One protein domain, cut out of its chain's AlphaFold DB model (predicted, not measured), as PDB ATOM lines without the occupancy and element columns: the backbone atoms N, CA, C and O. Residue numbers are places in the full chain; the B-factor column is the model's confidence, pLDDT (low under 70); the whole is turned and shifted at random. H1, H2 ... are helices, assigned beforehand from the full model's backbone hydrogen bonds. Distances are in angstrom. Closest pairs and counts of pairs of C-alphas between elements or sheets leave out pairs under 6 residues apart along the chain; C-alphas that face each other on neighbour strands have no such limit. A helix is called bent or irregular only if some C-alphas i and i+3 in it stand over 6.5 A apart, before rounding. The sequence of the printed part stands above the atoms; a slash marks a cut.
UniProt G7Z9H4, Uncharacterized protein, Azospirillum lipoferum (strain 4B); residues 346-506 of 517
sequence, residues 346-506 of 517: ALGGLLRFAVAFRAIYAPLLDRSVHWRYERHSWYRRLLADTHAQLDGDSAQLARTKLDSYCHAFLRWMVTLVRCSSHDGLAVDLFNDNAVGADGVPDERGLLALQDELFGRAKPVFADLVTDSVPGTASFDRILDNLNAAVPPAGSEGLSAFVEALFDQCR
ATOM      1  N   ALA A 346      31.407  13.949 -29.827       92.50
ATOM      2  CA  ALA A 346      31.494  15.265 -30.454       92.50
ATOM      3  C   ALA A 346      30.982  16.400 -29.547       92.50
ATOM      4  O   ALA A 346      31.733  17.331 -29.246       92.50
ATOM      5  N   LEU A 347      29.730  16.330 -29.079       94.81
ATOM      6  CA  LEU A 347      29.149  17.372 -28.220       94.81
ATOM      7  C   LEU A 347      29.774  17.375 -26.823       94.81
ATOM      8  O   LEU A 347      30.048  18.445 -26.283       94.81
ATOM      9  N   GLY A 348      30.054  16.203 -26.255       93.44
ATOM     10  CA  GLY A 348      30.752  16.081 -24.977       93.44
ATOM     11  C   GLY A 348      32.206  16.563 -25.052       93.44
ATOM     12  O   GLY A 348      32.684  17.220 -24.125       93.44
ATOM     13  N   GLY A 349      32.891  16.329 -26.177       92.94
ATOM     14  CA  GLY A 349      34.206  16.912 -26.448       92.94
ATOM     15  C   GLY A 349      34.162  18.440 -26.532       92.94
ATOM     16  O   GLY A 349      34.968  19.117 -25.889       92.94
ATOM     17  N   LEU A 350      33.174  18.995 -27.245       97.00
ATOM     18  CA  LEU A 350      32.948  20.442 -27.310       97.00
ATOM     19  C   LEU A 350      32.598  21.037 -25.936       97.00
ATOM     20  O   LEU A 350      33.070  22.124 -25.616       97.00
ATOM     21  N   LEU A 351      31.833  20.325 -25.102       96.56
ATOM     22  CA  LEU A 351      31.513  20.725 -23.727       96.56
ATOM     23  C   LEU A 351      32.762  20.856 -22.865       96.56
ATOM     24  O   LEU A 351      32.989  21.906 -22.265       96.56
ATOM     25  N   ARG A 352      33.605  19.824 -22.850       95.00
ATOM     26  CA  ARG A 352      34.876  19.855 -22.119       95.00
ATOM     27  C   ARG A 352      35.798  20.949 -22.622       95.00
ATOM     28  O   ARG A 352      36.357  21.685 -21.813       95.00
ATOM     29  N   PHE A 353      35.900  21.095 -23.939       97.38
ATOM     30  CA  PHE A 353      36.671  22.162 -24.559       97.38
ATOM     31  C   PHE A 353      36.158  23.545 -24.152       97.38
ATOM     32  O   PHE A 353      36.951  24.386 -23.738       97.38
ATOM     33  N   ALA A 354      34.846  23.781 -24.214       98.31
ATOM     34  CA  ALA A 354      34.255  25.067 -23.877       98.31
ATOM     35  C   ALA A 354      34.476  25.426 -22.403       98.31
ATOM     36  O   ALA A 354      34.841  26.563 -22.103       98.31
ATOM     37  N   VAL A 355      34.330  24.452 -21.495       97.44
ATOM     38  CA  VAL A 355      34.646  24.632 -20.073       97.44
ATOM     39  C   VAL A 355      36.139  24.900 -19.873       97.44
ATOM     40  O   VAL A 355      36.484  25.886 -19.232       97.44
ATOM     41  N   ALA A 356      37.034  24.087 -20.441       96.88
ATOM     42  CA  ALA A 356      38.481  24.250 -20.279       96.88
ATOM     43  C   ALA A 356      38.987  25.581 -20.849       96.88
ATOM     44  O   ALA A 356      39.747  26.295 -20.193       96.88
ATOM     45  N   PHE A 357      38.549  25.939 -22.057       98.12
ATOM     46  CA  PHE A 357      38.925  27.192 -22.691       98.12
ATOM     47  C   PHE A 357      38.425  28.376 -21.868       98.12
ATOM     48  O   PHE A 357      39.230  29.212 -21.483       98.12
ATOM     49  N   ARG A 358      37.137  28.428 -21.518       97.00
ATOM     50  CA  ARG A 358      36.571  29.567 -20.782       97.00
ATOM     51  C   ARG A 358      37.121  29.697 -19.362       97.00
ATOM     52  O   ARG A 358      37.447  30.798 -18.931       97.00
ATOM     53  N   ALA A 359      37.205  28.589 -18.630       95.50
ATOM     54  CA  ALA A 359      37.581  28.597 -17.218       95.50
ATOM     55  C   ALA A 359      39.083  28.820 -16.997       95.50
ATOM     56  O   ALA A 359      39.472  29.304 -15.938       95.50
ATOM     57  N   ILE A 360      39.919  28.446 -17.971       95.44
ATOM     58  CA  ILE A 360      41.377  28.478 -17.839       95.44
ATOM     59  C   ILE A 360      41.967  29.349 -18.941       95.44
ATOM     60  O   ILE A 360      42.457  30.441 -18.677       95.44
ATOM     61  N   TYR A 361      41.927  28.890 -20.187       97.12
ATOM     62  CA  TYR A 361      42.829  29.408 -21.214       97.12
ATOM     63  C   TYR A 361      42.431  30.768 -21.795       97.12
ATOM     64  O   TYR A 361      43.310  31.563 -22.103       97.12
ATOM     65  N   ALA A 362      41.147  31.096 -21.904       97.44
ATOM     66  CA  ALA A 362      40.697  32.389 -22.408       97.44
ATOM     67  C   ALA A 362      41.232  33.555 -21.551       97.44
ATOM     68  O   ALA A 362      41.784  34.484 -22.144       97.44
ATOM     69  N   PRO A 363      41.166  33.510 -20.203       96.62
ATOM     70  CA  PRO A 363      41.877  34.461 -19.348       96.62
ATOM     71  C   PRO A 363      43.402  34.427 -19.508       96.62
ATOM     72  O   PRO A 363      44.024  35.483 -19.570       96.62
ATOM     73  N   LEU A 364      44.021  33.240 -19.594       96.69
ATOM     74  CA  LEU A 364      45.486  33.130 -19.686       96.69
ATOM     75  C   LEU A 364      46.063  33.690 -20.992       96.69
ATOM     76  O   LEU A 364      47.214  34.111 -21.016       96.69
ATOM     77  N   LEU A 365      45.280  33.676 -22.069       97.75
ATOM     78  CA  LEU A 365      45.676  34.149 -23.397       97.75
ATOM     79  C   LEU A 365      45.332  35.627 -23.632       97.75
ATOM     80  O   LEU A 365      45.507  36.139 -24.740       97.75
ATOM     81  N   ASP A 366      44.810  36.320 -22.620       97.81
ATOM     82  CA  ASP A 366      44.532  37.748 -22.706       97.81
ATOM     83  C   ASP A 366      45.826  38.566 -22.844       97.81
ATOM     84  O   ASP A 366      46.837  38.276 -22.193       97.81
ATOM     85  N   ARG A 367      45.767  39.614 -23.678       96.94
ATOM     86  CA  ARG A 367      46.881  40.530 -23.985       96.94
ATOM     87  C   ARG A 367      47.588  41.046 -22.727       96.94
ATOM     88  O   ARG A 367      48.800  41.208 -22.713       96.94
ATOM     89  N   SER A 368      46.850  41.293 -21.650       97.12
ATOM     90  CA  SER A 368      47.416  41.869 -20.427       97.12
ATOM     91  C   SER A 368      48.273  40.895 -19.602       97.12
ATOM     92  O   SER A 368      49.067  41.335 -18.763       97.12
ATOM     93  N   VAL A 369      48.141  39.579 -19.816       97.44
ATOM     94  CA  VAL A 369      48.722  38.561 -18.919       97.44
ATOM     95  C   VAL A 369      49.464  37.419 -19.607       97.44
ATOM     96  O   VAL A 369      50.258  36.765 -18.930       97.44
ATOM     97  N   HIS A 370      49.249  37.164 -20.901       96.75
ATOM     98  CA  HIS A 370      49.784  35.964 -21.562       96.75
ATOM     99  C   HIS A 370      51.314  35.835 -21.476       96.75
ATOM    100  O   HIS A 370      51.822  34.720 -21.337       96.75
ATOM    101  N   TRP A 371      52.039  36.961 -21.450       95.56
ATOM    102  CA  TRP A 371      53.501  37.020 -21.307       95.56
ATOM    103  C   TRP A 371      54.027  36.273 -20.069       95.56
ATOM    104  O   TRP A 371      55.142  35.747 -20.062       95.56
ATOM    105  N   ARG A 372      53.211  36.151 -19.012       96.81
ATOM    106  CA  ARG A 372      53.575  35.421 -17.785       96.81
ATOM    107  C   ARG A 372      53.780  33.925 -18.028       96.81
ATOM    108  O   ARG A 372      54.474  33.278 -17.246       96.81
ATOM    109  N   TYR A 373      53.202  33.384 -19.100       95.00
ATOM    110  CA  TYR A 373      53.195  31.952 -19.399       95.00
ATOM    111  C   TYR A 373      54.170  31.548 -20.512       95.00
ATOM    112  O   TYR A 373      54.300  30.361 -20.799       95.00
ATOM    113  N   GLU A 374      54.938  32.484 -21.079       94.06
ATOM    114  CA  GLU A 374      55.877  32.248 -22.195       94.06
ATOM    115  C   GLU A 374      56.973  31.213 -21.915       94.06
ATOM    116  O   GLU A 374      57.621  30.681 -22.821       94.06
ATOM    117  N   ARG A 375      57.223  30.924 -20.636       94.31
ATOM    118  CA  ARG A 375      58.199  29.914 -20.218       94.31
ATOM    119  C   ARG A 375      57.625  28.499 -20.174       94.31
ATOM    120  O   ARG A 375      58.410  27.558 -20.091       94.31
ATOM    121  N   HIS A 376      56.304  28.337 -20.247       95.12
ATOM    122  CA  HIS A 376      55.661  27.028 -20.232       95.12
ATOM    123  C   HIS A 376      55.808  26.311 -21.579       95.12
ATOM    124  O   HIS A 376      55.749  26.925 -22.645       95.12
ATOM    125  N   SER A 377      55.976  24.987 -21.527       95.44
ATOM    126  CA  SER A 377      56.218  24.153 -22.711       95.44
ATOM    127  C   SER A 377      55.069  24.207 -23.714       95.44
ATOM    128  O   SER A 377      55.324  24.385 -24.904       95.44
ATOM    129  N   TRP A 378      53.821  24.110 -23.238       95.44
ATOM    130  CA  TRP A 378      52.634  24.217 -24.092       95.44
ATOM    131  C   TRP A 378      52.581  25.562 -24.826       95.44
ATOM    132  O   TRP A 378      52.280  25.598 -26.014       95.44
ATOM    133  N   TYR A 379      52.935  26.658 -24.145       97.25
ATOM    134  CA  TYR A 379      52.903  27.995 -24.724       97.25
ATOM    135  C   TYR A 379      53.939  28.118 -25.840       97.25
ATOM    136  O   TYR A 379      53.613  28.511 -26.957       97.25
ATOM    137  N   ARG A 380      55.194  27.742 -25.567       96.56
ATOM    138  CA  ARG A 380      56.263  27.826 -26.575       96.56
ATOM    139  C   ARG A 380      55.913  27.022 -27.820       96.56
ATOM    140  O   ARG A 380      55.924  27.569 -28.913       96.56
ATOM    141  N   ARG A 381      55.511  25.765 -27.639       95.81
ATOM    142  CA  ARG A 381      55.265  24.846 -28.756       95.81
ATOM    143  C   ARG A 381      54.018  25.179 -29.558       95.81
ATOM    144  O   ARG A 381      54.044  25.074 -30.774       95.81
ATOM    145  N   LEU A 382      52.916  25.521 -28.893       97.25
ATOM    146  CA  LEU A 382      51.610  25.647 -29.549       97.25
ATOM    147  C   LEU A 382      51.238  27.089 -29.906       97.25
ATOM    148  O   LEU A 382      50.270  27.282 -30.639       97.25
ATOM    149  N   LEU A 383      51.965  28.084 -29.383       97.00
ATOM    150  CA  LEU A 383      51.714  29.505 -29.643       97.00
ATOM    151  C   LEU A 383      52.939  30.232 -30.205       97.00
ATOM    152  O   LEU A 383      52.805  30.963 -31.182       97.00
ATOM    153  N   ALA A 384      54.124  30.076 -29.604       95.00
ATOM    154  CA  ALA A 384      55.311  30.803 -30.069       95.00
ATOM    155  C   ALA A 384      55.850  30.225 -31.387       95.00
ATOM    156  O   ALA A 384      56.013  30.968 -32.355       95.00
ATOM    157  N   ASP A 385      56.038  28.903 -31.449       95.06
ATOM    158  CA  ASP A 385      56.541  28.190 -32.634       95.06
ATOM    159  C   ASP A 385      55.546  28.229 -33.810       95.06
ATOM    160  O   ASP A 385      55.920  28.006 -34.957       95.06
ATOM    161  N   THR A 386      54.277  28.538 -33.532       95.50
ATOM    162  CA  THR A 386      53.193  28.676 -34.520       95.50
ATOM    163  C   THR A 386      52.859  30.137 -34.824       95.50
ATOM    164  O   THR A 386      51.929  30.404 -35.581       95.50
ATOM    165  N   HIS A 387      53.610  31.086 -34.258       95.31
ATOM    166  CA  HIS A 387      53.470  32.526 -34.484       95.31
ATOM    167  C   HIS A 387      52.078  33.102 -34.145       95.31
ATOM    168  O   HIS A 387      51.557  33.951 -34.861       95.31
ATOM    169  N   ALA A 388      51.485  32.708 -33.013       92.50
ATOM    170  CA  ALA A 388      50.140  33.112 -32.575       92.50
ATOM    171  C   ALA A 388      49.916  34.605 -32.272       92.50
ATOM    172  O   ALA A 388      48.788  34.958 -31.940       92.50
ATOM    173  N   GLN A 389      50.945  35.461 -32.364       93.81
ATOM    174  CA  GLN A 389      50.896  36.926 -32.195       93.81
ATOM    175  C   GLN A 389      49.834  37.409 -31.185       93.81
ATOM    176  O   GLN A 389      48.956  38.195 -31.531       93.81
ATOM    177  N   LEU A 390      49.893  36.934 -29.934       95.81
ATOM    178  CA  LEU A 390      48.853  37.208 -28.930       95.81
ATOM    179  C   LEU A 390      48.718  38.696 -28.563       95.81
ATOM    180  O   LEU A 390      47.644  39.112 -28.137       95.81
ATOM    181  N   ASP A 391      49.738  39.518 -28.801       95.75
ATOM    182  CA  ASP A 391      49.627  40.975 -28.682       95.75
ATOM    183  C   ASP A 391      48.800  41.608 -29.815       95.75
ATOM    184  O   ASP A 391      48.224  42.683 -29.643       95.75
ATOM    185  N   GLY A 392      48.682  40.940 -30.963       95.44
ATOM    186  CA  GLY A 392      47.982  41.427 -32.147       95.44
ATOM    187  C   GLY A 392      46.457  41.391 -32.027       95.44
ATOM    188  O   GLY A 392      45.870  40.564 -31.326       95.44
ATOM    189  N   ASP A 393      45.785  42.292 -32.745       96.69
ATOM    190  CA  ASP A 393      44.319  42.405 -32.718       96.69
ATOM    191  C   ASP A 393      43.621  41.167 -33.294       96.69
ATOM    192  O   ASP A 393      42.586  40.750 -32.780       96.69
ATOM    193  N   SER A 394      44.207  40.536 -34.317       96.12
ATOM    194  CA  SER A 394      43.660  39.327 -34.950       96.12
ATOM    195  C   SER A 394      43.565  38.156 -33.963       96.12
ATOM    196  O   SER A 394      42.502  37.550 -33.804       96.12
ATOM    197  N   ALA A 395      44.644  37.886 -33.218       96.88
ATOM    198  CA  ALA A 395      44.681  36.810 -32.233       96.88
ATOM    199  C   ALA A 395      43.741  37.081 -31.046       96.88
ATOM    200  O   ALA A 395      43.017  36.186 -30.603       96.88
ATOM    201  N   GLN A 396      43.684  38.329 -30.569       98.06
ATOM    202  CA  GLN A 396      42.771  38.717 -29.491       98.06
ATOM    203  C   GLN A 396      41.302  38.680 -29.923       98.06
ATOM    204  O   GLN A 396      40.441  38.273 -29.136       98.06
ATOM    205  N   LEU A 397      41.001  39.030 -31.175       98.12
ATOM    206  CA  LEU A 397      39.669  38.868 -31.743       98.12
ATOM    207  C   LEU A 397      39.288  37.384 -31.818       98.12
ATOM    208  O   LEU A 397      38.197  37.024 -31.374       98.12
ATOM    209  N   ALA A 398      40.182  36.522 -32.313       98.25
ATOM    210  CA  ALA A 398      39.968  35.075 -32.358       98.25
ATOM    211  C   ALA A 398      39.675  34.500 -30.962       98.25
ATOM    212  O   ALA A 398      38.652  33.841 -30.772       98.25
ATOM    213  N   ARG A 399      40.500  34.841 -29.963       98.50
ATOM    214  CA  ARG A 399      40.303  34.457 -28.556       98.50
ATOM    215  C   ARG A 399      38.949  34.917 -28.013       98.50
ATOM    216  O   ARG A 399      38.210  34.114 -27.453       98.50
ATOM    217  N   THR A 400      38.616  36.195 -28.191       98.62
ATOM    218  CA  THR A 400      37.387  36.798 -27.646       98.62
ATOM    219  C   THR A 400      36.134  36.188 -28.268       98.62
ATOM    220  O   THR A 400      35.148  35.929 -27.575       98.62
ATOM    221  N   LYS A 401      36.149  35.948 -29.584       98.69
ATOM    222  CA  LYS A 401      35.013  35.349 -30.295       98.69
ATOM    223  C   LYS A 401      34.847  33.875 -29.952       98.69
ATOM    224  O   LYS A 401      33.721  33.460 -29.696       98.69
ATOM    225  N   LEU A 402      35.948  33.137 -29.816       98.81
ATOM    226  CA  LEU A 402      35.922  31.768 -29.315       98.81
ATOM    227  C   LEU A 402      35.373  31.691 -27.883       98.81
ATOM    228  O   LEU A 402      34.491  30.880 -27.628       98.81
ATOM    229  N   ASP A 403      35.806  32.569 -26.971       98.81
ATOM    230  CA  ASP A 403      35.271  32.605 -25.601       98.81
ATOM    231  C   ASP A 403      33.775  32.954 -25.577       98.81
ATOM    232  O   ASP A 403      32.985  32.303 -24.890       98.81
ATOM    233  N   SER A 404      33.362  33.926 -26.396       98.81
ATOM    234  CA  SER A 404      31.951  34.292 -26.565       98.81
ATOM    235  C   SER A 404      31.119  33.116 -27.088       98.81
ATOM    236  O   SER A 404      30.000  32.899 -26.622       98.81
ATOM    237  N   TYR A 405      31.655  32.337 -28.035       98.88
ATOM    238  CA  TYR A 405      30.988  31.139 -28.541       98.88
ATOM    239  C   TYR A 405      30.899  30.051 -27.469       98.88
ATOM    240  O   TYR A 405      29.823  29.495 -27.259       98.88
ATOM    241  N   CYS A 406      31.993  29.777 -26.749       98.88
ATOM    242  CA  CYS A 406      32.001  28.835 -25.630       98.88
ATOM    243  C   CYS A 406      30.953  29.228 -24.581       98.88
ATOM    244  O   CYS A 406      30.186  28.379 -24.137       98.88
ATOM    245  N   HIS A 407      30.843  30.514 -24.241       98.69
ATOM    246  CA  HIS A 407      29.803  31.012 -23.344       98.69
ATOM    247  C   HIS A 407      28.389  30.727 -23.865       98.69
ATOM    248  O   HIS A 407      27.564  30.190 -23.126       98.69
ATOM    249  N   ALA A 408      28.114  31.049 -25.133       98.75
ATOM    250  CA  ALA A 408      26.812  30.802 -25.749       98.75
ATOM    251  C   ALA A 408      26.459  29.304 -25.754       98.75
ATOM    252  O   ALA A 408      25.360  28.937 -25.346       98.75
ATOM    253  N   PHE A 409      27.407  28.442 -26.130       98.81
ATOM    254  CA  PHE A 409      27.224  26.991 -26.147       98.81
ATOM    255  C   PHE A 409      26.951  26.409 -24.755       98.81
ATOM    256  O   PHE A 409      26.024  25.619 -24.595       98.81
ATOM    257  N   LEU A 410      27.713  26.817 -23.732       98.62
ATOM    258  CA  LEU A 410      27.498  26.343 -22.362       98.62
ATOM    259  C   LEU A 410      26.122  26.763 -21.835       98.62
ATOM    260  O   LEU A 410      25.424  25.948 -21.234       98.62
ATOM    261  N   ARG A 411      25.703  28.009 -22.096       98.38
ATOM    262  CA  ARG A 411      24.365  28.484 -21.711       98.38
ATOM    263  C   ARG A 411      23.270  27.701 -22.418       98.38
ATOM    264  O   ARG A 411      22.299  27.310 -21.773       98.38
ATOM    265  N   TRP A 412      23.434  27.441 -23.713       98.44
ATOM    266  CA  TRP A 412      22.504  26.628 -24.489       98.44
ATOM    267  C   TRP A 412      22.392  25.203 -23.930       98.44
ATOM    268  O   TRP A 412      21.282  24.779 -23.625       98.44
ATOM    269  N   MET A 413      23.511  24.506 -23.690       97.81
ATOM    270  CA  MET A 413      23.527  23.142 -23.134       97.81
ATOM    271  C   MET A 413      22.856  23.057 -21.757       97.81
ATOM    272  O   MET A 413      22.000  22.200 -21.544       97.81
ATOM    273  N   VAL A 414      23.212  23.959 -20.832       97.75
ATOM    274  CA  VAL A 414      22.612  24.018 -19.484       97.75
ATOM    275  C   VAL A 414      21.107  24.239 -19.579       97.75
ATOM    276  O   VAL A 414      20.331  23.548 -18.920       97.75
ATOM    277  N   THR A 415      20.687  25.188 -20.417       97.44
ATOM    278  CA  THR A 415      19.267  25.511 -20.574       97.44
ATOM    279  C   THR A 415      18.501  24.352 -21.193       97.44
ATOM    280  O   THR A 415      17.450  23.982 -20.684       97.44
ATOM    281  N   LEU A 416      19.049  23.732 -22.236       96.38
ATOM    282  CA  LEU A 416      18.443  22.597 -22.916       96.38
ATOM    283  C   LEU A 416      18.232  21.412 -21.969       96.38
ATOM    284  O   LEU A 416      17.141  20.845 -21.956       96.38
ATOM    285  N   VAL A 417      19.225  21.069 -21.144       95.44
ATOM    286  CA  VAL A 417      19.110  19.970 -20.171       95.44
ATOM    287  C   VAL A 417      18.085  20.293 -19.084       95.44
ATOM    288  O   VAL A 417      17.161  19.510 -18.847       95.44
ATOM    289  N   ARG A 418      18.185  21.471 -18.457       94.81
ATOM    290  CA  ARG A 418      17.314  21.843 -17.332       94.81
ATOM    291  C   ARG A 418      15.869  22.085 -17.752       94.81
ATOM    292  O   ARG A 418      14.963  21.592 -17.095       94.81
ATOM    293  N   CYS A 419      15.635  22.796 -18.855       93.75
ATOM    294  CA  CYS A 419      14.282  23.117 -19.315       93.75
ATOM    295  C   CYS A 419      13.563  21.934 -19.982       93.75
ATOM    296  O   CYS A 419      12.347  21.989 -20.155       93.75
ATOM    297  N   SER A 420      14.287  20.873 -20.348       93.69
ATOM    298  CA  SER A 420      13.689  19.635 -20.871       93.69
ATOM    299  C   SER A 420      13.464  18.573 -19.795       93.69
ATOM    300  O   SER A 420      12.758  17.596 -20.044       93.69
ATOM    301  N   SER A 421      14.059  18.758 -18.615       91.56
ATOM    302  CA  SER A 421      13.848  17.901 -17.451       91.56
ATOM    303  C   SER A 421      12.549  18.283 -16.738       91.56
ATOM    304  O   SER A 421      12.219  19.461 -16.613       91.56
ATOM    305  N   HIS A 422      11.793  17.291 -16.273       85.75
ATOM    306  CA  HIS A 422      10.537  17.495 -15.548       85.75
ATOM    307  C   HIS A 422      10.202  16.295 -14.655       85.75
ATOM    308  O   HIS A 422      10.881  15.267 -14.681       85.75
ATOM    309  N   ASP A 423       9.095  16.385 -13.915       76.31
ATOM    310  CA  ASP A 423       8.576  15.278 -13.110       76.31
ATOM    311  C   ASP A 423       8.356  14.034 -13.988       76.31
ATOM    312  O   ASP A 423       7.487  14.007 -14.869       76.31
ATOM    313  N   GLY A 424       9.186  13.008 -13.783       82.00
ATOM    314  CA  GLY A 424       9.154  11.747 -14.527       82.00
ATOM    315  C   GLY A 424      10.118  11.632 -15.717       82.00
ATOM    316  O   GLY A 424      10.102  10.591 -16.376       82.00
ATOM    317  N   LEU A 425      10.939  12.649 -16.001       88.50
ATOM    318  CA  LEU A 425      12.051  12.548 -16.951       88.50
ATOM    319  C   LEU A 425      13.202  13.491 -16.575       88.50
ATOM    320  O   LEU A 425      13.076  14.707 -16.709       88.50
ATOM    321  N   ALA A 426      14.332  12.925 -16.162       91.88
ATOM    322  CA  ALA A 426      15.585  13.655 -15.990       91.88
ATOM    323  C   ALA A 426      16.425  13.554 -17.268       91.88
ATOM    324  O   ALA A 426      16.622  12.458 -17.787       91.88
ATOM    325  N   VAL A 427      16.917  14.677 -17.786       93.44
ATOM    326  CA  VAL A 427      17.891  14.678 -18.883       93.44
ATOM    327  C   VAL A 427      19.289  14.652 -18.276       93.44
ATOM    328  O   VAL A 427      19.690  15.604 -17.619       93.44
ATOM    329  N   ASP A 428      20.030  13.572 -18.500       92.94
ATOM    330  CA  ASP A 428      21.347  13.319 -17.914       92.94
ATOM    331  C   ASP A 428      22.394  13.142 -19.021       92.94
ATOM    332  O   ASP A 428      22.801  12.041 -19.396       92.94
ATOM    333  N   LEU A 429      22.777  14.272 -19.614       93.69
ATOM    334  CA  LEU A 429      23.827  14.328 -20.635       93.69
ATOM    335  C   LEU A 429      25.163  14.785 -20.035       93.69
ATOM    336  O   LEU A 429      26.240  14.386 -20.488       93.69
ATOM    337  N   PHE A 430      25.128  15.658 -19.034       93.25
ATOM    338  CA  PHE A 430      26.329  16.183 -18.405       93.25
ATOM    339  C   PHE A 430      26.030  16.710 -17.002       93.25
ATOM    340  O   PHE A 430      24.888  17.047 -16.695       93.25
ATOM    341  N   ASN A 431      27.070  16.846 -16.179       91.00
ATOM    342  CA  ASN A 431      26.978  17.464 -14.862       91.00
ATOM    343  C   ASN A 431      26.797  18.983 -15.002       91.00
ATOM    344  O   ASN A 431      27.755  19.764 -14.990       91.00
ATOM    345  N   ASP A 432      25.546  19.400 -15.162       93.12
ATOM    346  CA  ASP A 432      25.172  20.788 -15.385       93.12
ATOM    347  C   ASP A 432      25.344  21.655 -14.130       93.12
ATOM    348  O   ASP A 432      25.628  22.843 -14.260       93.12
ATOM    349  N   ASN A 433      25.270  21.083 -12.924       92.19
ATOM    350  CA  ASN A 433      25.412  21.811 -11.655       92.19
ATOM    351  C   ASN A 433      26.765  22.519 -11.507       92.19
ATOM    352  O   ASN A 433      26.866  23.571 -10.869       92.19
ATOM    353  N   ALA A 434      27.817  21.960 -12.106       90.50
ATOM    354  CA  ALA A 434      29.141  22.569 -12.101       90.50
ATOM    355  C   ALA A 434      29.279  23.748 -13.079       90.50
ATOM    356  O   ALA A 434      30.240  24.511 -12.976       90.50
ATOM    357  N   VAL A 435      28.337  23.904 -14.016       96.06
ATOM    358  CA  VAL A 435      28.422  24.863 -15.128       96.06
ATOM    359  C   VAL A 435      27.312  25.912 -15.080       96.06
ATOM    360  O   VAL A 435      27.590  27.100 -15.232       96.06
ATOM    361  N   GLY A 436      26.068  25.494 -14.863       95.94
ATOM    362  CA  GLY A 436      24.879  26.338 -14.797       95.94
ATOM    363  C   GLY A 436      24.635  26.906 -13.406       95.94
ATOM    364  O   GLY A 436      24.685  26.175 -12.416       95.94
ATOM    365  N   ALA A 437      24.337  28.201 -13.331       94.88
ATOM    366  CA  ALA A 437      23.870  28.841 -12.105       94.88
ATOM    367  C   ALA A 437      22.387  28.530 -11.864       94.88
ATOM    368  O   ALA A 437      21.625  28.323 -12.812       94.88
ATOM    369  N   ASP A 438      21.973  28.485 -10.601       92.38
ATOM    370  CA  ASP A 438      20.557  28.367 -10.250       92.38
ATOM    371  C   ASP A 438      19.784  29.613 -10.701       92.38
ATOM    372  O   ASP A 438      20.324  30.721 -10.735       92.38
ATOM    373  N   GLY A 439      18.511  29.441 -11.049       91.31
ATOM    374  CA  GLY A 439      17.649  30.538 -11.475       91.31
ATOM    375  C   GLY A 439      16.711  30.157 -12.611       91.31
ATOM    376  O   GLY A 439      16.521  28.983 -12.928       91.31
ATOM    377  N   VAL A 440      16.115  31.181 -13.216       90.81
ATOM    378  CA  VAL A 440      15.220  31.057 -14.372       90.81
ATOM    379  C   VAL A 440      15.895  31.613 -15.628       90.81
ATOM    380  O   VAL A 440      16.803  32.440 -15.505       90.81
ATOM    381  N   PRO A 441      15.495  31.168 -16.833       92.88
ATOM    382  CA  PRO A 441      16.030  31.722 -18.071       92.88
ATOM    383  C   PRO A 441      15.823  33.241 -18.158       92.88
ATOM    384  O   PRO A 441      14.785  33.751 -17.732       92.88
ATOM    385  N   ASP A 442      16.805  33.950 -18.712       93.19
ATOM    386  CA  ASP A 442      16.744  35.401 -18.911       93.19
ATOM    387  C   ASP A 442      15.812  35.806 -20.074       93.19
ATOM    388  O   ASP A 442      15.105  34.986 -20.661       93.19
ATOM    389  N   GLU A 443      15.818  37.086 -20.447       89.69
ATOM    390  CA  GLU A 443      15.073  37.628 -21.598       89.69
ATOM    391  C   GLU A 443      15.423  36.979 -22.945       89.69
ATOM    392  O   GLU A 443      14.632  37.028 -23.888       89.69
ATOM    393  N   ARG A 444      16.597  36.345 -23.041       91.19
ATOM    394  CA  ARG A 444      17.006  35.559 -24.204       91.19
ATOM    395  C   ARG A 444      16.655  34.089 -24.042       91.19
ATOM    396  O   ARG A 444      17.119  33.284 -24.841       91.19
ATOM    397  N   GLY A 445      15.857  33.723 -23.044       92.81
ATOM    398  CA  GLY A 445      15.449  32.354 -22.776       92.81
ATOM    399  C   GLY A 445      16.624  31.446 -22.423       92.81
ATOM    400  O   GLY A 445      16.544  30.255 -22.696       92.81
ATOM    401  N   LEU A 446      17.716  31.971 -21.856       96.25
ATOM    402  CA  LEU A 446      18.903  31.186 -21.509       96.25
ATOM    403  C   LEU A 446      19.242  31.313 -20.021       96.25
ATOM    404  O   LEU A 446      19.282  32.412 -19.472       96.25
ATOM    405  N   LEU A 447      19.576  30.199 -19.377       96.44
ATOM    406  CA  LEU A 447      20.104  30.179 -18.015       96.44
ATOM    407  C   LEU A 447      21.511  30.786 -17.944       96.44
ATOM    408  O   LEU A 447      22.269  30.783 -18.923       96.44
ATOM    409  N   ALA A 448      21.842  31.333 -16.778       97.12
ATOM    410  CA  ALA A 448      23.166  31.864 -16.479       97.12
ATOM    411  C   ALA A 448      24.173  30.735 -16.186       97.12
ATOM    412  O   ALA A 448      23.802  29.611 -15.841       97.12
ATOM    413  N   LEU A 449      25.461  31.047 -16.325       97.12
ATOM    414  CA  LEU A 449      26.552  30.162 -15.908       97.12
ATOM    415  C   LEU A 449      27.016  30.529 -14.499       97.12
ATOM    416  O   LEU A 449      26.783  31.642 -14.042       97.12
ATOM    417  N   GLN A 450      27.710  29.604 -13.845       95.31
ATOM    418  CA  GLN A 450      28.390  29.848 -12.576       95.31
ATOM    419  C   GLN A 450      29.484  30.919 -12.725       95.31
ATOM    420  O   GLN A 450      30.279  30.858 -13.668       95.31
ATOM    421  N   ASP A 451      29.578  31.839 -11.761       88.75
ATOM    422  CA  ASP A 451      30.628  32.872 -11.730       88.75
ATOM    423  C   ASP A 451      32.026  32.257 -11.529       88.75
ATOM    424  O   ASP A 451      32.976  32.591 -12.236       88.75
ATOM    425  N   GLU A 452      32.151  31.276 -10.625       90.25
ATOM    426  CA  GLU A 452      33.397  30.534 -10.371       90.25
ATOM    427  C   GLU A 452      33.453  29.202 -11.137       90.25
ATOM    428  O   GLU A 452      33.630  28.124 -10.556       90.25
ATOM    429  N   LEU A 453      33.311  29.268 -12.465       92.75
ATOM    430  CA  LEU A 453      33.272  28.082 -13.329       92.75
ATOM    431  C   LEU A 453      34.466  27.138 -13.100       92.75
ATOM    432  O   LEU A 453      34.279  25.928 -13.010       92.75
ATOM    433  N   PHE A 454      35.688  27.667 -12.960       92.69
ATOM    434  CA  PHE A 454      36.879  26.840 -12.725       92.69
ATOM    435  C   PHE A 454      36.800  26.055 -11.411       92.69
ATOM    436  O   PHE A 454      37.027  24.845 -11.412       92.69
ATOM    437  N   GLY A 455      36.462  26.724 -10.304       92.81
ATOM    438  CA  GLY A 455      36.417  26.107  -8.977       92.81
ATOM    439  C   GLY A 455      35.395  24.974  -8.895       92.81
ATOM    440  O   GLY A 455      35.679  23.928  -8.312       92.81
ATOM    441  N   ARG A 456      34.240  25.150  -9.547       92.56
ATOM    442  CA  ARG A 456      33.159  24.153  -9.577       92.56
ATOM    443  C   ARG A 456      33.386  23.035 -10.587       92.56
ATOM    444  O   ARG A 456      33.100  21.883 -10.278       92.56
ATOM    445  N   ALA A 457      33.915  23.346 -11.771       92.00
ATOM    446  CA  ALA A 457      34.143  22.347 -12.811       92.00
ATOM    447  C   ALA A 457      35.375  21.478 -12.538       92.00
ATOM    448  O   ALA A 457      35.353  20.296 -12.866       92.00
ATOM    449  N   LYS A 458      36.436  22.015 -11.917       91.81
ATOM    450  CA  LYS A 458      37.684  21.279 -11.645       91.81
ATOM    451  C   LYS A 458      37.483  19.900 -10.992       91.81
ATOM    452  O   LYS A 458      38.031  18.943 -11.538       91.81
ATOM    453  N   PRO A 459      36.746  19.752  -9.871       90.50
ATOM    454  CA  PRO A 459      36.605  18.457  -9.201       90.50
ATOM    455  C   PRO A 459      35.820  17.424 -10.015       90.50
ATOM    456  O   PRO A 459      36.006  16.233  -9.800       90.50
ATOM    457  N   VAL A 460      34.971  17.865 -10.948       89.50
ATOM    458  CA  VAL A 460      34.081  16.987 -11.724       89.50
ATOM    459  C   VAL A 460      34.432  16.939 -13.208       89.50
ATOM    460  O   VAL A 460      33.704  16.334 -13.979       89.50
ATOM    461  N   PHE A 461      35.525  17.569 -13.649       90.62
ATOM    462  CA  PHE A 461      35.803  17.747 -15.078       90.62
ATOM    463  C   PHE A 461      35.938  16.409 -15.830       90.62
ATOM    464  O   PHE A 461      35.441  16.264 -16.950       90.62
ATOM    465  N   ALA A 462      36.566  15.413 -15.194       86.00
ATOM    466  CA  ALA A 462      36.715  14.065 -15.743       86.00
ATOM    467  C   ALA A 462      35.375  13.323 -15.887       86.00
ATOM    468  O   ALA A 462      35.247  12.481 -16.767       86.00
ATOM    469  N   ASP A 463      34.372  13.694 -15.099       86.88
ATOM    470  CA  ASP A 463      33.029  13.105 -15.115       86.88
ATOM    471  C   ASP A 463      31.992  14.119 -15.625       86.88
ATOM    472  O   ASP A 463      30.789  13.941 -15.459       86.88
ATOM    473  N   LEU A 464      32.453  15.210 -16.259       89.81
ATOM    474  CA  LEU A 464      31.586  16.306 -16.686       89.81
ATOM    475  C   LEU A 464      30.539  15.814 -17.678       89.81
ATOM    476  O   LEU A 464      29.422  16.301 -17.656       89.81
ATOM    477  N   VAL A 465      30.900  14.859 -18.536       90.75
ATOM    478  CA  VAL A 465      29.975  14.202 -19.464       90.75
ATOM    479  C   VAL A 465      29.491  12.913 -18.814       90.75
ATOM    480  O   VAL A 465      30.318  12.079 -18.436       90.75
ATOM    481  N   THR A 466      28.174  12.737 -18.724       87.31
ATOM    482  CA  THR A 466      27.553  11.558 -18.108       87.31
ATOM    483  C   THR A 466      27.990  10.274 -18.817       87.31
ATOM    484  O   THR A 466      28.172  10.241 -20.042       87.31
ATOM    485  N   ASP A 467      28.218   9.220 -18.031       76.69
ATOM    486  CA  ASP A 467      28.701   7.908 -18.478       76.69
ATOM    487  C   ASP A 467      30.018   7.968 -19.271       76.69
ATOM    488  O   ASP A 467      30.289   7.118 -20.126       76.69
ATOM    489  N   SER A 468      30.832   9.009 -19.080       72.50
ATOM    490  CA  SER A 468      32.193   9.015 -19.614       72.50
ATOM    491  C   SER A 468      33.069   8.046 -18.814       72.50
ATOM    492  O   SER A 468      32.885   7.869 -17.613       72.50
ATOM    493  N   VAL A 469      33.999   7.361 -19.489       60.94
ATOM    494  CA  VAL A 469      34.865   6.366 -18.836       60.94
ATOM    495  C   VAL A 469      35.640   7.038 -17.687       60.94
ATOM    496  O   VAL A 469      36.320   8.042 -17.938       60.94
ATOM    497  N   PRO A 470      35.593   6.497 -16.452       48.09
ATOM    498  CA  PRO A 470      36.371   7.025 -15.334       48.09
ATOM    499  C   PRO A 470      37.853   7.173 -15.714       48.09
ATOM    500  O   PRO A 470      38.464   6.243 -16.244       48.09
ATOM    501  N   GLY A 471      38.439   8.352 -15.480       49.78
ATOM    502  CA  GLY A 471      39.838   8.647 -15.838       49.78
ATOM    503  C   GLY A 471      40.052   9.297 -17.210       49.78
ATOM    504  O   GLY A 471      41.195   9.422 -17.663       49.78
ATOM    505  N   THR A 472      38.990   9.753 -17.877       55.88
ATOM    506  CA  THR A 472      39.123  10.723 -18.974       55.88
ATOM    507  C   THR A 472      39.782  12.041 -18.493       55.88
ATOM    508  O   THR A 472      39.896  12.287 -17.295       55.88
ATOM    509  N   ALA A 473      40.338  12.847 -19.409       68.69
ATOM    510  CA  ALA A 473      41.323  13.889 -19.083       68.69
ATOM    511  C   ALA A 473      40.839  14.915 -18.032       68.69
ATOM    512  O   ALA A 473      39.969  15.724 -18.324       68.69
ATOM    513  N   SER A 474      41.422  14.901 -16.823       85.31
ATOM    514  CA  SER A 474      41.312  15.997 -15.847       85.31
ATOM    515  C   SER A 474      42.013  17.257 -16.372       85.31
ATOM    516  O   SER A 474      42.801  17.176 -17.315       85.31
ATOM    517  N   PHE A 475      41.800  18.421 -15.746       89.12
ATOM    518  CA  PHE A 475      42.556  19.626 -16.119       89.12
ATOM    519  C   PHE A 475      44.072  19.438 -16.012       89.12
ATOM    520  O   PHE A 475      44.795  19.882 -16.901       89.12
ATOM    521  N   ASP A 476      44.544  18.735 -14.980       87.75
ATOM    522  CA  ASP A 476      45.971  18.447 -14.804       87.75
ATOM    523  C   ASP A 476      46.491  17.566 -15.951       87.75
ATOM    524  O   ASP A 476      47.503  17.882 -16.574       87.75
ATOM    525  N   ARG A 477      45.733  16.528 -16.337       87.94
ATOM    526  CA  ARG A 477      46.086  15.666 -17.473       87.94
ATOM    527  C   ARG A 477      46.041  16.408 -18.812       87.94
ATOM    528  O   ARG A 477      46.885  16.155 -19.667       87.94
ATOM    529  N   ILE A 478      45.086  17.322 -19.009       90.69
ATOM    530  CA  ILE A 478      45.051  18.194 -20.195       90.69
ATOM    531  C   ILE A 478      46.323  19.036 -20.251       90.69
ATOM    532  O   ILE A 478      46.959  19.096 -21.299       90.69
ATOM    533  N   LEU A 479      46.709  19.667 -19.141       91.56
ATOM    534  CA  LEU A 479      47.908  20.496 -19.083       91.56
ATOM    535  C   LEU A 479      49.178  19.682 -19.372       91.56
ATOM    536  O   LEU A 479      50.010  20.117 -20.170       91.56
ATOM    537  N   ASP A 480      49.314  18.496 -18.780       90.75
ATOM    538  CA  ASP A 480      50.440  17.591 -19.036       90.75
ATOM    539  C   ASP A 480      50.513  17.180 -20.510       90.75
ATOM    540  O   ASP A 480      51.575  17.260 -21.136       90.75
ATOM    541  N   ASN A 481      49.374  16.824 -21.104       91.00
ATOM    542  CA  ASN A 481      49.308  16.472 -22.516       91.00
ATOM    543  C   ASN A 481      49.640  17.668 -23.420       91.00
ATOM    544  O   ASN A 481      50.359  17.502 -24.400       91.00
ATOM    545  N   LEU A 482      49.179  18.876 -23.089       93.69
ATOM    546  CA  LEU A 482      49.514  20.095 -23.831       93.69
ATOM    547  C   LEU A 482      51.001  20.447 -23.719       93.69
ATOM    548  O   LEU A 482      51.599  20.900 -24.693       93.69
ATOM    549  N   ASN A 483      51.633  20.196 -22.569       93.44
ATOM    550  CA  ASN A 483      53.081  20.351 -22.409       93.44
ATOM    551  C   ASN A 483      53.875  19.378 -23.295       93.44
ATOM    552  O   ASN A 483      55.005  19.686 -23.683       93.44
ATOM    553  N   ALA A 484      53.303  18.213 -23.606       89.75
ATOM    554  CA  ALA A 484      53.884  17.210 -24.493       89.75
ATOM    555  C   ALA A 484      53.488  17.388 -25.972       89.75
ATOM    556  O   ALA A 484      54.200  16.880 -26.840       89.75
ATOM    557  N   ALA A 485      52.407  18.118 -26.258       90.06
ATOM    558  CA  ALA A 485      51.833  18.247 -27.588       90.06
ATOM    559  C   ALA A 485      52.773  18.936 -28.590       90.06
ATOM    560  O   ALA A 485      53.630  19.755 -28.244       90.06
ATOM    561  N   VAL A 486      52.571  18.580 -29.854       91.69
ATOM    562  CA  VAL A 486      53.181  19.201 -31.033       91.69
ATOM    563  C   VAL A 486      52.048  19.862 -31.821       91.69
ATOM    564  O   VAL A 486      50.947  19.301 -31.832       91.69
ATOM    565  N   PRO A 487      52.277  21.019 -32.467       92.19
ATOM    566  CA  PRO A 487      51.277  21.640 -33.325       92.19
ATOM    567  C   PRO A 487      50.696  20.650 -34.343       92.19
ATOM    568  O   PRO A 487      51.463  19.973 -35.038       92.19
ATOM    569  N   PRO A 488      49.361  20.555 -34.459       92.88
ATOM    570  CA  PRO A 488      48.729  19.778 -35.515       92.88
ATOM    571  C   PRO A 488      49.215  20.212 -36.903       92.88
ATOM    572  O   PRO A 488      49.398  21.400 -37.178       92.88
ATOM    573  N   ALA A 489      49.431  19.250 -37.800       93.38
ATOM    574  CA  ALA A 489      49.945  19.540 -39.135       93.38
ATOM    575  C   ALA A 489      48.975  20.436 -39.927       93.38
ATOM    576  O   ALA A 489      47.801  20.102 -40.086       93.38
ATOM    577  N   GLY A 490      49.481  21.554 -40.452       92.69
ATOM    578  CA  GLY A 490      48.676  22.548 -41.169       92.69
ATOM    579  C   GLY A 490      47.856  23.469 -40.262       92.69
ATOM    580  O   GLY A 490      46.979  24.167 -40.769       92.69
ATOM    581  N   SER A 491      48.113  23.454 -38.949       96.12
ATOM    582  CA  SER A 491      47.607  24.470 -38.030       96.12
ATOM    583  C   SER A 491      48.618  25.607 -37.838       96.12
ATOM    584  O   SER A 491      49.828  25.383 -37.874       96.12
ATOM    585  N   GLU A 492      48.122  26.826 -37.636       96.12
ATOM    586  CA  GLU A 492      48.923  28.049 -37.503       96.12
ATOM    587  C   GLU A 492      48.331  28.978 -36.438       96.12
ATOM    588  O   GLU A 492      47.124  28.968 -36.163       96.12
ATOM    589  N   GLY A 493      49.179  29.828 -35.868       97.00
ATOM    590  CA  GLY A 493      48.797  30.864 -34.926       97.00
ATOM    591  C   GLY A 493      48.112  30.337 -33.663       97.00
ATOM    592  O   GLY A 493      48.419  29.254 -33.163       97.00
ATOM    593  N   LEU A 494      47.143  31.106 -33.147       97.88
ATOM    594  CA  LEU A 494      46.344  30.713 -31.976       97.88
ATOM    595  C   LEU A 494      45.611  29.380 -32.201       97.88
ATOM    596  O   LEU A 494      45.405  28.611 -31.261       97.88
ATOM    597  N   SER A 495      45.222  29.091 -33.442       98.12
ATOM    598  CA  SER A 495      44.436  27.901 -33.759       98.12
ATOM    599  C   SER A 495      45.181  26.591 -33.529       98.12
ATOM    600  O   SER A 495      44.537  25.601 -33.198       98.12
ATOM    601  N   ALA A 496      46.514  26.576 -33.606       97.81
ATOM    602  CA  ALA A 496      47.297  25.387 -33.268       97.81
ATOM    603  C   ALA A 496      47.110  24.973 -31.798       97.81
ATOM    604  O   ALA A 496      46.906  23.797 -31.492       97.81
ATOM    605  N   PHE A 497      47.105  25.950 -30.886       98.38
ATOM    606  CA  PHE A 497      46.769  25.723 -29.482       98.38
ATOM    607  C   PHE A 497      45.303  25.312 -29.300       98.38
ATOM    608  O   PHE A 497      45.017  24.373 -28.558       98.38
ATOM    609  N   VAL A 498      44.375  25.994 -29.978       98.38
ATOM    610  CA  VAL A 498      42.934  25.704 -29.888       98.38
ATOM    611  C   VAL A 498      42.626  24.269 -30.320       98.38
ATOM    612  O   VAL A 498      41.888  23.572 -29.624       98.38
ATOM    613  N   GLU A 499      43.208  23.811 -31.427       97.69
ATOM    614  CA  GLU A 499      43.052  22.443 -31.922       97.69
ATOM    615  C   GLU A 499      43.656  21.425 -30.954       97.69
ATOM    616  O   GLU A 499      42.975  20.477 -30.569       97.69
ATOM    617  N   ALA A 500      44.881  21.666 -30.474       96.31
ATOM    618  CA  ALA A 500      45.519  20.790 -29.498       96.31
ATOM    619  C   ALA A 500      44.689  20.665 -28.208       96.31
ATOM    620  O   ALA A 500      44.524  19.560 -27.689       96.31
ATOM    621  N   LEU A 501      44.126  21.771 -27.704       96.75
ATOM    622  CA  LEU A 501      43.233  21.767 -26.543       96.75
ATOM    623  C   LEU A 501      41.944  20.985 -26.823       96.75
ATOM    624  O   LEU A 501      41.525  20.188 -25.983       96.75
ATOM    625  N   PHE A 502      41.321  21.200 -27.984       95.19
ATOM    626  CA  PHE A 502      40.113  20.480 -28.383       95.19
ATOM    627  C   PHE A 502      40.357  18.970 -28.453       95.19
ATOM    628  O   PHE A 502      39.570  18.202 -27.900       95.19
ATOM    629  N   ASP A 503      41.482  18.542 -29.025       91.56
ATOM    630  CA  ASP A 503      41.853  17.130 -29.105       91.56
ATOM    631  C   ASP A 503      42.044  16.492 -27.724       91.56
ATOM    632  O   ASP A 503      41.615  15.355 -27.514       91.56
ATOM    633  N   GLN A 504      42.595  17.226 -26.746       90.81
ATOM    634  CA  GLN A 504      42.704  16.736 -25.363       90.81
ATOM    635  C   GLN A 504      41.358  16.632 -24.635       90.81
ATOM    636  O   GLN A 504      41.251  15.915 -23.640       90.81
ATOM    637  N   CYS A 505      40.328  17.328 -25.117       91.31
ATOM    638  CA  CYS A 505      38.996  17.325 -24.516       91.31
ATOM    639  C   CYS A 505      38.085  16.205 -25.046       91.31
ATOM    640  O   CYS A 505      36.996  16.008 -24.506       91.31
ATOM    641  N   ARG A 506      38.504  15.454 -26.074       83.62
ATOM    642  CA  ARG A 506      37.703  14.381 -26.689       83.62
ATOM    643  C   ARG A 506      37.482  13.198 -25.739       83.62
ATOM    644  O   ARG A 506      38.370  12.802 -24.985       83.62
TER     645      ARG A 506
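Overview. This is residues 346 to 506 of the 517 residues of an uncharacterized protein of Azospirillum lipoferum (strain 4B) (UniProt G7Z9H4). One long helix, H4, runs down one side of an all-helix domain; the kinked helix H1 crosses it through the middle, with H4, H5 and H7 around H1. H3, H6 and H7 form a triangle toward the end where H4 begins, while the far end of H4 leads into residues 420 to 425, which stick out before the chain folds back to H5. The printed part has 161 residues with seven named helices, H1 to H7 in chain order, and no named strand. The whole is compact, with a radius of gyration of the C-alphas of 16.4 A and spans of 53 by 36 by 27 A.

Arrangement. H4, residues 393 to 420, touches H1, residues 346 to 364, with residues 399 to 410 alone; the closest C-alphas, those of Ala 354 and Cys 406, are 4.7 A apart, and the helices run opposite ways at a steep tilt of 49 degrees. H1 has a kink of 47 degrees near residue 358. With its residues 352 to 360 alone, H1 touches H5, residues 453 to 463, closest at the C-alphas of Ala 359 and Phe 454, 4.9 A, at a shallow tilt of 34 degrees, only just short of steep. With its residues 349 to 357 alone, H1 touches the hub H7, residues 494 to 504, closest at the C-alphas of Phe 353 and Phe 502, 5.4 A, at a steep tilt of 50 degrees, opposite ways. H4 and H7 only just touch, with 3 pairs of C-alphas within 8 A, the closest those of Ala 395 and Leu 494, 6.3 A. H7 also touches H3, residues 377 to 384, at the C-alphas of Leu 382 and Phe 497, 4.8 A, and H6, residues 475 to 484, at those of Ile 478 and Gln 504, 5.9 A. H3 touches H6 at the C-alphas of Trp 378 and Asn 483, 4.2 A. H2, residues 370 to 373, touches no helix; it is close to H1 but not clearly touching, with the C-alphas of Leu 364 and His 370 5.5 A apart. Every O i to N i+4 pair is within hydrogen-bond range in H3, H4, H6 and H7; in H1 13 of 15 are, in H5 3 of 7, beside 3 of 8 O i to N i+3 pairs, and H2 is too short for such a pair.

Along the chain. H4 is 40.0 A long, from C-alpha 393 at (44.319, 42.405, -32.718) to C-alpha 420 at (13.689, 19.635, -20.871). H1 spans 25.1 A from C-alpha 346 at (31.494, 15.265, -30.454), H7 15.9 A, H5 15.1 A and H6 14.3 A. H1 and H5 are irregular: C-alphas 359 and 362 are 7.1 A apart, and C-alphas 459 and 462 7.9 A.

Size, cuts and confidence. The C-alphas of Asp 385 and Asp 423, the two farthest apart, are 53.4 A apart. The printed part has no cut. The links H4 to H5, 32 residues, and H5 to H6, 11 residues, are long. The mean pLDDT of the printed part is 92.8; residues 469 to 473 are under 70.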